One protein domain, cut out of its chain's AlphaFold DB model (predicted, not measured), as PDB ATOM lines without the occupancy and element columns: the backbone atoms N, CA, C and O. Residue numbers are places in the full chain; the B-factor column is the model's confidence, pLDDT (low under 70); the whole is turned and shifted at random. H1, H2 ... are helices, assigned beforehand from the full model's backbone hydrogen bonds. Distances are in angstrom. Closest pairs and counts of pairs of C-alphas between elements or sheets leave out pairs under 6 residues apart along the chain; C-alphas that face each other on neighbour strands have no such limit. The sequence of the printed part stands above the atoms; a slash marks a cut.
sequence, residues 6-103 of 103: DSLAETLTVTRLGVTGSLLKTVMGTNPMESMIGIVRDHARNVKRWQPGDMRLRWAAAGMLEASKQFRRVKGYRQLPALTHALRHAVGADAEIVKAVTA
ATOM      1  N   ASP A   6     152.844 160.775 108.190       71.62
ATOM      2  CA  ASP A   6     154.122 160.974 107.514       71.62
ATOM      3  C   ASP A   6     155.241 160.103 108.112       71.62
ATOM      4  O   ASP A   6     155.895 159.344 107.404       71.62
ATOM      5  N   SER A   7     155.361 160.068 109.445       70.94
ATOM      6  CA  SER A   7     156.338 159.205 110.127       70.94
ATOM      7  C   SER A   7     156.041 157.709 109.941       70.94
ATOM      8  O   SER A   7     156.956 156.878 109.900       70.94
ATOM      9  N   LEU A   8     154.765 157.341 109.773       76.50
ATOM     10  CA  LEU A   8     154.375 155.984 109.392       76.50
ATOM     11  C   LEU A   8     154.759 155.679 107.937       76.50
ATOM     12  O   LEU A   8     155.282 154.600 107.661       76.50
ATOM     13  N   ALA A   9     154.542 156.616 107.011       76.62
ATOM     14  CA  ALA A   9     154.929 156.460 105.612       76.62
ATOM     15  C   ALA A   9     156.451 156.290 105.452       76.62
ATOM     16  O   ALA A   9     156.887 155.382 104.740       76.62
ATOM     17  N   GLU A  10     157.258 157.078 106.167       72.81
ATOM     18  CA  GLU A  10     158.721 156.943 106.211       72.81
ATOM     19  C   GLU A  10     159.145 155.555 106.712       72.81
ATOM     20  O   GLU A  10     159.915 154.854 106.054       72.81
ATOM     21  N   THR A  11     158.563 155.099 107.825       75.56
ATOM     22  CA  THR A  11     158.867 153.784 108.418       75.56
ATOM     23  C   THR A  11     158.486 152.629 107.484       75.56
ATOM     24  O   THR A  11     159.191 151.622 107.397       75.56
ATOM     25  N   LEU A  12     157.376 152.762 106.753       81.25
ATOM     26  CA  LEU A  12     156.886 151.730 105.838       81.25
ATOM     27  C   LEU A  12     157.560 151.763 104.463       81.25
ATOM     28  O   LEU A  12     157.424 150.800 103.706       81.25
ATOM     29  N   THR A  13     158.301 152.821 104.126       84.38
ATOM     30  CA  THR A  13     158.938 152.975 102.809       84.38
ATOM     31  C   THR A  13     159.891 151.820 102.502       84.38
ATOM     32  O   THR A  13     159.842 151.253 101.413       84.38
ATOM     33  N   VAL A  14     160.689 151.383 103.481       81.69
ATOM     34  CA  VAL A  14     161.628 150.260 103.307       81.69
ATOM     35  C   VAL A  14     160.889 148.949 103.013       81.69
ATOM     36  O   VAL A  14     161.294 148.183 102.137       81.69
ATOM     37  N   THR A  15     159.760 148.718 103.684       83.19
ATOM     38  CA  THR A  15     158.895 147.557 103.436       83.19
ATOM     39  C   THR A  15     158.231 147.636 102.057       83.19
ATOM     40  O   THR A  15     158.161 146.633 101.351       83.19
ATOM     41  N   ARG A  16     157.798 148.832 101.626       84.06
ATOM     42  CA  ARG A  16     157.215 149.073 100.290       84.06
ATOM     43  C   ARG A  16     158.209 148.831  99.151       84.06
ATOM     44  O   ARG A  16     157.787 148.458  98.064       84.06
ATOM     45  N   LEU A  17     159.510 148.978  99.405       85.50
ATOM     46  CA  LEU A  17     160.589 148.641  98.465       85.50
ATOM     47  C   LEU A  17     160.887 147.128  98.385       85.50
ATOM     48  O   LEU A  17     161.834 146.721  97.716       85.50
ATOM     49  N   GLY A  18     160.102 146.283  99.063       82.00
ATOM     50  CA  GLY A  18     160.224 144.823  99.001       82.00
ATOM     51  C   GLY A  18     161.308 144.232  99.908       82.00
ATOM     52  O   GLY A  18     161.628 143.047  99.798       82.00
ATOM     53  N   VAL A  19     161.875 145.026 100.819       84.75
ATOM     54  CA  VAL A  19     162.888 144.561 101.774       84.75
ATOM     55  C   VAL A  19     162.216 143.836 102.931       84.75
ATOM     56  O   VAL A  19     161.374 144.399 103.627       84.75
ATOM     57  N   THR A  20     162.621 142.593 103.190       83.38
ATOM     58  CA  THR A  20     162.006 141.766 104.238       83.38
ATOM     59  C   THR A  20     163.041 141.028 105.087       83.38
ATOM     60  O   THR A  20     164.216 140.883 104.733       83.38
ATOM     61  N   GLY A  21     162.608 140.556 106.259       86.50
ATOM     62  CA  GLY A  21     163.401 139.688 107.126       86.50
ATOM     63  C   GLY A  21     164.728 140.309 107.577       86.50
ATOM     64  O   GLY A  21     164.776 141.395 108.152       86.50
ATOM     65  N   SER A  22     165.831 139.589 107.356       87.06
ATOM     66  CA  SER A  22     167.144 139.976 107.893       87.06
ATOM     67  C   SER A  22     167.750 141.234 107.257       87.06
ATOM     68  O   SER A  22     168.506 141.942 107.933       87.06
ATOM     69  N   LEU A  23     167.391 141.547 106.005       87.19
ATOM     70  CA  LEU A  23     167.825 142.786 105.365       87.19
ATOM     71  C   LEU A  23     167.067 143.982 105.947       87.19
ATOM     72  O   LEU A  23     167.700 144.983 106.264       87.19
ATOM     73  N   LEU A  24     165.759 143.845 106.202       88.62
ATOM     74  CA  LEU A  24     164.944 144.898 106.821       88.62
ATOM     75  C   LEU A  24     165.514 145.311 108.181       88.62
ATOM     76  O   LEU A  24     165.705 146.495 108.433       88.62
ATOM     77  N   LYS A  25     165.881 144.337 109.024       88.00
ATOM     78  CA  LYS A  25     166.530 144.610 110.318       88.00
ATOM     79  C   LYS A  25     167.863 145.349 110.167       88.00
ATOM     80  O   LYS A  25     168.241 146.103 111.056       88.00
ATOM     81  N   THR A  26     168.582 145.108 109.072       88.38
ATOM     82  CA  THR A  26     169.857 145.781 108.808       88.38
ATOM     83  C   THR A  26     169.643 147.202 108.291       88.38
ATOM     84  O   THR A  26     170.336 148.097 108.750       88.38
ATOM     85  N   VAL A  27     168.685 147.414 107.384       86.75
ATOM     86  CA  VAL A  27     168.381 148.724 106.776       86.75
ATOM     87  C   VAL A  27     167.683 149.668 107.760       86.75
ATOM     88  O   VAL A  27     167.955 150.860 107.751       86.75
ATOM     89  N   MET A  28     166.829 149.140 108.641       85.69
ATOM     90  CA  MET A  28     166.212 149.914 109.728       85.69
ATOM     91  C   MET A  28     167.208 150.308 110.829       85.69
ATOM     92  O   MET A  28     166.892 151.141 111.672       85.69
ATOM     93  N   GLY A  29     168.382 149.677 110.866       84.50
ATOM     94  CA  GLY A  29     169.435 149.987 111.825       84.50
ATOM     95  C   GLY A  29     170.504 150.896 111.227       84.50
ATOM     96  O   GLY A  29     170.787 150.859 110.033       84.50
ATOM     97  N   THR A  30     171.173 151.663 112.082       87.12
ATOM     98  CA  THR A  30     172.295 152.537 111.703       87.12
ATOM     99  C   THR A  30     173.661 151.901 111.964       87.12
ATOM    100  O   THR A  30     174.675 152.392 111.467       87.12
ATOM    101  N   ASN A  31     173.697 150.763 112.672       86.38
ATOM    102  CA  ASN A  31     174.926 150.099 113.123       86.38
ATOM    103  C   ASN A  31     176.001 149.926 112.032       86.38
ATOM    104  O   ASN A  31     177.169 150.171 112.335       86.38
ATOM    105  N   PRO A  32     175.685 149.507 110.785       86.44
ATOM    106  CA  PRO A  32     176.717 149.359 109.759       86.44
ATOM    107  C   PRO A  32     177.421 150.681 109.426       86.44
ATOM    108  O   PRO A  32     178.648 150.714 109.336       86.44
ATOM    109  N   MET A  33     176.662 151.774 109.288       88.44
ATOM    110  CA  MET A  33     177.226 153.092 108.984       88.44
ATOM    111  C   MET A  33     177.951 153.684 110.191       88.44
ATOM    112  O   MET A  33     179.065 154.185 110.048       88.44
ATOM    113  N   GLU A  34     177.376 153.571 111.388       91.25
ATOM    114  CA  GLU A  34     178.000 154.061 112.622       91.25
ATOM    115  C   GLU A  34     179.332 153.368 112.913       91.25
ATOM    116  O   GLU A  34     180.306 154.033 113.266       91.25
ATOM    117  N   SER A  35     179.406 152.050 112.702       90.56
ATOM    118  CA  SER A  35     180.643 151.286 112.884       90.56
ATOM    119  C   SER A  35     181.751 151.768 111.944       90.56
ATOM    120  O   SER A  35     182.887 151.939 112.378       90.56
ATOM    121  N   MET A  36     181.436 152.013 110.668       91.88
ATOM    122  CA  MET A  36     182.400 152.541 109.697       91.88
ATOM    123  C   MET A  36     182.856 153.957 110.077       91.88
ATOM    124  O   MET A  36     184.055 154.235 110.110       91.88
ATOM    125  N   ILE A  37     181.910 154.846 110.394       91.50
ATOM    126  CA  ILE A  37     182.200 156.233 110.783       91.50
ATOM    127  C   ILE A  37     183.049 156.274 112.060       91.50
ATOM    128  O   ILE A  37     183.941 157.116 112.173       91.50
ATOM    129  N   GLY A  38     182.814 155.354 113.000       92.31
ATOM    130  CA  GLY A  38     183.633 155.179 114.197       92.31
ATOM    131  C   GLY A  38     185.103 154.929 113.858       92.31
ATOM    132  O   GLY A  38     185.963 155.681 114.306       92.31
ATOM    133  N   ILE A  39     185.388 153.962 112.981       91.06
ATOM    134  CA  ILE A  39     186.763 153.629 112.567       91.06
ATOM    135  C   ILE A  39     187.441 154.809 111.858       91.06
ATOM    136  O   ILE A  39     188.602 155.119 112.138       91.06
ATOM    137  N   VAL A  40     186.718 155.504 110.973       90.62
ATOM    138  CA  VAL A  40     187.229 156.712 110.304       90.62
ATOM    139  C   VAL A  40     187.578 157.791 111.331       90.62
ATOM    140  O   VAL A  40     188.639 158.413 111.252       90.62
ATOM    141  N   ARG A  41     186.715 157.995 112.332       91.62
ATOM    142  CA  ARG A  41     186.948 158.953 113.416       91.62
ATOM    143  C   ARG A  41     188.145 158.555 114.273       91.62
ATOM    144  O   ARG A  41     188.921 159.429 114.642       91.62
ATOM    145  N   ASP A  42     188.329 157.272 114.563       91.69
ATOM    146  CA  ASP A  42     189.477 156.766 115.324       91.69
ATOM    147  C   ASP A  42     190.794 157.081 114.619       91.69
ATOM    148  O   ASP A  42     191.718 157.614 115.234       91.69
ATOM    149  N   HIS A  43     190.845 156.857 113.307       88.19
ATOM    150  CA  HIS A  43     192.009 157.195 112.494       88.19
ATOM    151  C   HIS A  43     192.251 158.703 112.455       88.19
ATOM    152  O   HIS A  43     193.372 159.153 112.689       88.19
ATOM    153  N   ALA A  44     191.198 159.498 112.246       88.25
ATOM    154  CA  ALA A  44     191.302 160.953 112.239       88.25
ATOM    155  C   ALA A  44     191.778 161.519 113.591       88.25
ATOM    156  O   ALA A  44     192.574 162.455 113.617       88.25
ATOM    157  N   ARG A  45     191.357 160.933 114.722       89.06
ATOM    158  CA  ARG A  45     191.793 161.345 116.073       89.06
ATOM    159  C   ARG A  45     193.290 161.130 116.320       89.06
ATOM    160  O   ARG A  45     193.885 161.837 117.136       89.06
ATOM    161  N   ASN A  46     193.906 160.188 115.613       88.50
ATOM    162  CA  ASN A  46     195.332 159.896 115.743       88.50
ATOM    163  C   ASN A  46     196.222 160.847 114.922       88.50
ATOM    164  O   ASN A  46     197.424 160.928 115.179       88.50
ATOM    165  N   VAL A  47     195.654 161.624 113.993       89.31
ATOM    166  CA  VAL A  47     196.396 162.600 113.181       89.31
ATOM    167  C   VAL A  47     196.789 163.807 114.035       89.31
ATOM    168  O   VAL A  47     195.953 164.612 114.438       89.31
ATOM    169  N   LYS A  48     198.090 163.955 114.304       88.00
ATOM    170  CA  LYS A  48     198.624 165.046 115.143       88.00
ATOM    171  C   LYS A  48     198.923 166.335 114.382       88.00
ATOM    172  O   LYS A  48     199.001 167.394 114.994       88.00
ATOM    173  N   ARG A  49     199.126 166.259 113.064       88.88
ATOM    174  CA  ARG A  49     199.478 167.405 112.215       88.88
ATOM    175  C   ARG A  49     198.606 167.407 110.971       88.88
ATOM    176  O   ARG A  49     198.815 166.596 110.074       88.88
ATOM    177  N   TRP A  50     197.639 168.311 110.933       91.19
ATOM    178  CA  TRP A  50     196.791 168.524 109.767       91.19
ATOM    179  C   TRP A  50     197.447 169.531 108.829       91.19
ATOM    180  O   TRP A  50     197.842 170.608 109.262       91.19
ATOM    181  N   GLN A  51     197.542 169.177 107.552       87.88
ATOM    182  CA  GLN A  51     197.965 170.074 106.482       87.88
ATOM    183  C   GLN A  51     196.737 170.563 105.699       87.88
ATOM    184  O   GLN A  51     195.733 169.842 105.630       87.88
ATOM    185  N   PRO A  52     196.791 171.774 105.118       81.56
ATOM    186  CA  PRO A  52     195.739 172.286 104.246       81.56
ATOM    187  C   PRO A  52     195.589 171.458 102.954       81.56
ATOM    188  O   PRO A  52     196.452 170.652 102.600       81.56
ATOM    189  N   GLY A  53     194.466 171.655 102.257       83.75
ATOM    190  CA  GLY A  53     194.092 170.903 101.053       83.75
ATOM    191  C   GLY A  53     193.421 169.559 101.362       83.75
ATOM    192  O   GLY A  53     192.773 169.387 102.398       83.75
ATOM    193  N   ASP A  54     193.612 168.573 100.486       88.31
ATOM    194  CA  ASP A  54     192.844 167.314 100.493       88.31
ATOM    195  C   ASP A  54     193.290 166.296 101.549       88.31
ATOM    196  O   ASP A  54     192.925 165.120 101.501       88.31
ATOM    197  N   MET A  55     194.107 166.701 102.525       90.88
ATOM    198  CA  MET A  55     194.588 165.789 103.565       90.88
ATOM    199  C   MET A  55     193.428 165.170 104.358       90.88
ATOM    200  O   MET A  55     193.484 163.992 104.701       90.88
ATOM    201  N   ARG A  56     192.347 165.925 104.597       88.31
ATOM    202  CA  ARG A  56     191.138 165.414 105.266       88.31
ATOM    203  C   ARG A  56     190.460 164.304 104.465       88.31
ATOM    204  O   ARG A  56     190.124 163.274 105.039       88.31
ATOM    205  N   LEU A  57     190.323 164.492 103.153       89.19
ATOM    206  CA  LEU A  57     189.738 163.497 102.252       89.19
ATOM    207  C   LEU A  57     190.612 162.242 102.179       89.19
ATOM    208  O   LEU A  57     190.098 161.134 102.292       89.19
ATOM    209  N   ARG A  58     191.938 162.405 102.103       88.62
ATOM    210  CA  ARG A  58     192.890 161.282 102.110       88.62
ATOM    211  C   ARG A  58     192.841 160.470 103.402       88.62
ATOM    212  O   ARG A  58     192.848 159.245 103.342       88.62
ATOM    213  N   TRP A  59     192.742 161.118 104.562       91.06
ATOM    214  CA  TRP A  59     192.590 160.408 105.838       91.06
ATOM    215  C   TRP A  59     191.211 159.770 106.007       91.06
ATOM    216  O   TRP A  59     191.126 158.679 106.565       91.06
ATOM    217  N   ALA A  60     190.145 160.394 105.499       89.81
ATOM    218  CA  ALA A  60     188.823 159.774 105.460       89.81
ATOM    219  C   ALA A  60     188.822 158.520 104.569       89.81
ATOM    220  O   ALA A  60     188.326 157.476 104.987       89.81
ATOM    221  N   ALA A  61     189.447 158.594 103.390       90.31
ATOM    222  CA  ALA A  61     189.637 157.457 102.495       90.31
ATOM    223  C   ALA A  61     190.484 156.354 103.148       90.31
ATOM    224  O   ALA A  61     190.085 155.194 103.130       90.31
ATOM    225  N   ALA A  62     191.597 156.701 103.802       90.81
ATOM    226  CA  ALA A  62     192.416 155.744 104.547       90.81
ATOM    227  C   ALA A  62     191.626 155.072 105.684       90.81
ATOM    228  O   ALA A  62     191.652 153.851 105.818       90.81
ATOM    229  N   GLY A  63     190.858 155.843 106.457       90.62
ATOM    230  CA  GLY A  63     189.981 155.307 107.498       90.62
ATOM    231  C   GLY A  63     188.893 154.383 106.942       90.62
ATOM    232  O   GLY A  63     188.587 153.364 107.556       90.62
ATOM    233  N   MET A  64     188.336 154.695 105.766       91.38
ATOM    234  CA  MET A  64     187.373 153.828 105.080       91.38
ATOM    235  C   MET A  64     188.024 152.542 104.558       91.38
ATOM    236  O   MET A  64     187.427 151.473 104.679       91.38
ATOM    237  N   LEU A  65     189.255 152.610 104.040       92.44
ATOM    238  CA  LEU A  65     190.024 151.429 103.636       92.44
ATOM    239  C   LEU A  65     190.295 150.509 104.830       92.44
ATOM    240  O   LEU A  65     190.106 149.299 104.722       92.44
ATOM    241  N   GLU A  66     190.653 151.059 105.989       90.31
ATOM    242  CA  GLU A  66     190.832 150.267 107.209       90.31
ATOM    243  C   GLU A  66     189.510 149.688 107.729       90.31
ATOM    244  O   GLU A  66     189.451 148.509 108.083       90.31
ATOM    245  N   ALA A  67     188.422 150.462 107.689       89.62
ATOM    246  CA  ALA A  67     187.091 149.967 108.033       89.62
ATOM    247  C   ALA A  67     186.663 148.797 107.134       89.62
ATOM    248  O   ALA A  67     186.093 147.818 107.620       89.62
ATOM    249  N   SER A  68     186.999 148.859 105.840       89.94
ATOM    250  CA  SER A  68     186.625 147.836 104.860       89.94
ATOM    251  C   SER A  68     187.156 146.442 105.199       89.94
ATOM    252  O   SER A  68     186.474 145.447 104.949       89.94
ATOM    253  N   LYS A  69     188.317 146.356 105.865       90.00
ATOM    254  CA  LYS A  69     188.925 145.086 106.295       90.00
ATOM    255  C   LYS A  69     188.089 144.354 107.347       90.00
ATOM    256  O   LYS A  69     188.217 143.143 107.496       90.00
ATOM    257  N   GLN A  70     187.242 145.074 108.081       86.69
ATOM    258  CA  GLN A  70     186.389 144.523 109.136       86.69
ATOM    259  C   GLN A  70     184.941 144.292 108.681       86.69
ATOM    260  O   GLN A  70     184.111 143.807 109.460       86.69
ATOM    261  N   PHE A  71     184.607 144.630 107.433       87.31
ATOM    262  CA  PHE A  71     183.251 144.476 106.931       87.31
ATOM    263  C   PHE A  71     182.854 143.006 106.831       87.31
ATOM    264  O   PHE A  71     183.565 142.150 106.306       87.31
ATOM    265  N   ARG A  72     181.651 142.717 107.325       87.06
ATOM    266  CA  ARG A  72     180.997 141.417 107.181       87.06
ATOM    267  C   ARG A  72     179.904 141.528 106.130       87.06
ATOM    268  O   ARG A  72     179.303 142.588 105.966       87.06
ATOM    269  N   ARG A  73     179.593 140.416 105.453       88.94
ATOM    270  CA  ARG A  73     178.438 140.375 104.542       88.94
ATOM    271  C   ARG A  73     177.178 140.799 105.286       88.94
ATOM    272  O   ARG A  73     176.866 140.277 106.357       88.94
ATOM    273  N   VAL A  74     176.443 141.714 104.668       88.50
ATOM    274  CA  VAL A  74     175.133 142.148 105.142       88.50
ATOM    275  C   VAL A  74     174.196 140.943 105.218       88.50
ATOM    276  O   VAL A  74     174.138 140.107 104.309       88.50
ATOM    277  N   LYS A  75     173.444 140.834 106.314       87.31
ATOM    278  CA  LYS A  75     172.425 139.791 106.443       87.31
ATOM    279  C   LYS A  75     171.312 140.060 105.432       87.31
ATOM    280  O   LYS A  75     170.833 141.182 105.322       87.31
ATOM    281  N   GLY A  76     170.937 139.041 104.662       85.81
ATOM    282  CA  GLY A  76     169.951 139.202 103.592       85.81
ATOM    283  C   GLY A  76     170.487 139.901 102.338       85.81
ATOM    284  O   GLY A  76     169.687 140.334 101.517       85.81
ATOM    285  N   TYR A  77     171.817 139.962 102.137       88.38
ATOM    286  CA  TYR A  77     172.444 140.633 100.981       88.38
ATOM    287  C   TYR A  77     171.890 140.205  99.608       88.38
ATOM    288  O   TYR A  77     172.003 140.956  98.646       88.38
ATOM    289  N   ARG A  78     171.287 139.014  99.489       90.38
ATOM    290  CA  ARG A  78     170.657 138.533  98.246       90.38
ATOM    291  C   ARG A  78     169.495 139.413  97.773       90.38
ATOM    292  O   ARG A  78     169.195 139.407  96.589       90.38
ATOM    293  N   GLN A  79     168.863 140.162  98.676       88.50
ATOM    294  CA  GLN A  79     167.792 141.106  98.345       88.50
ATOM    295  C   GLN A  79     168.331 142.485  97.909       88.50
ATOM    296  O   GLN A  79     167.568 143.294  97.387       88.50
ATOM    297  N   LEU A  80     169.634 142.765  98.076       88.81
ATOM    298  CA  LEU A  80     170.225 144.068  97.729       88.81
ATOM    299  C   LEU A  80     170.089 144.442  96.244       88.81
ATOM    300  O   LEU A  80     169.810 145.611  95.986       88.81
ATOM    301  N   PRO A  81     170.242 143.530  95.260       89.50
ATOM    302  CA  PRO A  81     170.051 143.890  93.854       89.50
ATOM    303  C   PRO A  81     168.620 144.354  93.554       89.50
ATOM    304  O   PRO A  81     168.433 145.374  92.895       89.50
ATOM    305  N   ALA A  82     167.618 143.657  94.099       88.12
ATOM    306  CA  ALA A  82     166.212 144.029  93.947       88.12
ATOM    307  C   ALA A  82     165.917 145.384  94.610       88.12
ATOM    308  O   ALA A  82     165.309 146.253  93.989       88.12
ATOM    309  N   LEU A  83     166.433 145.600  95.826       88.19
ATOM    310  CA  LEU A  83     166.345 146.890  96.512       88.19
ATOM    311  C   LEU A  83     167.010 148.012  95.704       88.19
ATOM    312  O   LEU A  83     166.455 149.097  95.580       88.19
ATOM    313  N   THR A  84     168.182 147.754  95.121       88.38
ATOM    314  CA  THR A  84     168.904 148.739  94.302       88.38
ATOM    315  C   THR A  84     168.077 149.149  93.087       88.38
ATOM    316  O   THR A  84     167.987 150.334  92.783       88.38
ATOM    317  N   HIS A  85     167.442 148.188  92.412       88.19
ATOM    318  CA  HIS A  85     166.558 148.471  91.284       88.19
ATOM    319  C   HIS A  85     165.332 149.293  91.711       88.19
ATOM    320  O   HIS A  85     165.042 150.321  91.102       88.19
ATOM    321  N   ALA A  86     164.671 148.896  92.804       87.56
ATOM    322  CA  ALA A  86     163.521 149.616  93.345       87.56
ATOM    323  C   ALA A  86     163.876 151.058  93.751       87.56
ATOM    324  O   ALA A  86     163.122 151.984  93.460       87.56
ATOM    325  N   LEU A  87     165.045 151.268  94.367       87.75
ATOM    326  CA  LEU A  87     165.542 152.596  94.738       87.75
ATOM    327  C   LEU A  87     165.857 153.463  93.519       87.75
ATOM    328  O   LEU A  87     165.484 154.632  93.503       87.75
ATOM    329  N   ARG A  88     166.512 152.911  92.490       85.69
ATOM    330  CA  ARG A  88     166.804 153.658  91.255       85.69
ATOM    331  C   ARG A  88     165.530 154.162  90.593       85.69
ATOM    332  O   ARG A  88     165.452 155.342  90.268       85.69
ATOM    333  N   HIS A  89     164.521 153.298  90.501       85.06
ATOM    334  CA  HIS A  89     163.212 153.666  89.974       85.06
ATOM    335  C   HIS A  89     162.500 154.702  90.861       85.06
ATOM    336  O   HIS A  89     161.918 155.653  90.353       85.06
ATOM    337  N   ALA A  90     162.543 154.544  92.188       84.31
ATOM    338  CA  ALA A  90     161.865 155.448  93.120       84.31
ATOM    339  C   ALA A  90     162.482 156.857  93.167       84.31
ATOM    340  O   ALA A  90     161.758 157.829  93.358       84.31
ATOM    341  N   VAL A  91     163.805 156.967  93.006       83.12
ATOM    342  CA  VAL A  91     164.547 158.240  93.086       83.12
ATOM    343  C   VAL A  91     164.785 158.852  91.693       83.12
ATOM    344  O   VAL A  91     165.261 159.976  91.589       83.12
ATOM    345  N   GLY A  92     164.466 158.136  90.606       74.94
ATOM    346  CA  GLY A  92     164.778 158.571  89.236       74.94
ATOM    347  C   GLY A  92     166.288 158.670  88.973       74.94
ATOM    348  O   GLY A  92     166.734 159.465  88.149       74.94
ATOM    349  N   ALA A  93     167.092 157.900  89.713       63.59
ATOM    350  CA  ALA A  93     168.536 158.096  89.853       63.59
ATOM    351  C   ALA A  93     169.391 157.319  88.837       63.59
ATOM    352  O   ALA A  93     170.582 157.106  89.080       63.59
ATOM    353  N   ASP A  94     168.825 156.904  87.701       57.09
ATOM    354  CA  ASP A  94     169.551 156.117  86.692       57.09
ATOM    355  C   ASP A  94     170.797 156.839  86.126       57.09
ATOM    356  O   ASP A  94     171.682 156.181  85.583       57.09
ATOM    357  N   ALA A  95     170.932 158.160  86.325       52.41
ATOM    358  CA  ALA A  95     172.042 158.969  85.807       52.41
ATOM    359  C   ALA A  95     173.104 159.429  86.840       52.41
ATOM    360  O   ALA A  95     174.252 159.658  86.457       52.41
ATOM    361  N   GLU A  96     172.782 159.570  88.133       53.22
ATOM    362  CA  GLU A  96     173.643 160.317  89.083       53.22
ATOM    363  C   GLU A  96     174.540 159.429  89.968       53.22
ATOM    364  O   GLU A  96     175.674 159.793  90.280       53.22
ATOM    365  N   ILE A  97     174.108 158.211  90.319       53.84
ATOM    366  CA  ILE A  97     174.877 157.340  91.233       53.84
ATOM    367  C   ILE A  97     176.172 156.820  90.578       53.84
ATOM    368  O   ILE A  97     177.182 156.635  91.254       53.84
ATOM    369  N   VAL A  98     176.174 156.618  89.255       48.09
ATOM    370  CA  VAL A  98     177.359 156.146  88.515       48.09
ATOM    371  C   VAL A  98     178.442 157.230  88.446       48.09
ATOM    372  O   VAL A  98     179.625 156.910  88.554       48.09
ATOM    373  N   LYS A  99     178.072 158.516  88.360       44.69
ATOM    374  CA  LYS A  99     179.041 159.624  88.404       44.69
ATOM    375  C   LYS A  99     179.784 159.695  89.738       44.69
ATOM    376  O   LYS A  99     180.982 159.921  89.733       44.69
ATOM    377  N   ALA A 100     179.102 159.452  90.857       46.81
ATOM    378  CA  ALA A 100     179.697 159.567  92.192       46.81
ATOM    379  C   ALA A 100     180.679 158.436  92.558       46.81
ATOM    380  O   ALA A 100     181.504 158.613  93.446       46.81
ATOM    381  N   VAL A 101     180.584 157.269  91.909       43.66
ATOM    382  CA  VAL A 101     181.464 156.108  92.173       43.66
ATOM    383  C   VAL A 101     182.658 156.050  91.210       43.66
ATOM    384  O   VAL A 101     183.647 155.382  91.502       43.66
ATOM    385  N   THR A 102     182.577 156.748  90.075       38.53
ATOM    386  CA  THR A 102     183.582 156.699  88.995       38.53
ATOM    387  C   THR A 102     184.369 158.010  88.838       38.53
ATOM    388  O   THR A 102     185.153 158.125  87.897       38.53
ATOM    389  N   ALA A 103     184.154 158.988  89.725       36.31
ATOM    390  CA  ALA A 103     184.854 160.276  89.768       36.31
ATOM    391  C   ALA A 103     185.840 160.349  90.941       36.31
ATOM    392  O   ALA A 103     185.546 159.746  91.999       36.31
TER     393      ALA A 103
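What this domain is: This is residues 6 to 103 of the 103 residues of an uncharacterized protein of Actinobacteria bacterium (UniProt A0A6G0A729). An open frame of helices has two ends: H3 and H4 cross at one, while H1, H2 and H5 gather loosely at the other. Residues 98 to 103, of which 98 to 102 belong to H6, stick out free. The 98 printed residues hold six named helices, H1 to H6, and no named strand: all helix, loose, radius of gyration of the C-alphas 16.9 A, spans 48 by 29 by 29 A.

How they stand to each other: H1, residues 6 to 16, only just touches H2, residues 21 to 27, with 3 pairs of C-alphas within 8 A; the closest are those of Val 14 and Leu 24, 7.2 A. H3, residues 31 to 46, touches H4, residues 55 to 68, at a steep tilt of 49 degrees, opposite ways; their closest C-alphas, Val 40 and Gly 63, are 4.2 A apart. H5, residues 77 to 91, is close to but not clearly touching H2; the closest C-alphas, Leu 23 and Tyr 77, are 6.7 A apart. H6, residues 97 to 102, is apart from H5. Every O i to N i+4 pair is within hydrogen-bond range in H2, H3 and H4; H1 has 5 of 7, H5 9 of 11, H6 1 of 2.

Where its parts are: H1 begins at C-alpha 6 (154.122, 160.974, 107.514); H6 ends at C-alpha 102 (183.582, 156.699, 88.995). H3 is 22.8 A long, H5 20.8 A and H4 19.7 A.

The domain as a whole: The farthest C-alphas, Arg 16 and Arg 49, are 47.6 A apart. The printed part has no cut and no long link. Residues 93 to 103 have pLDDT under 70.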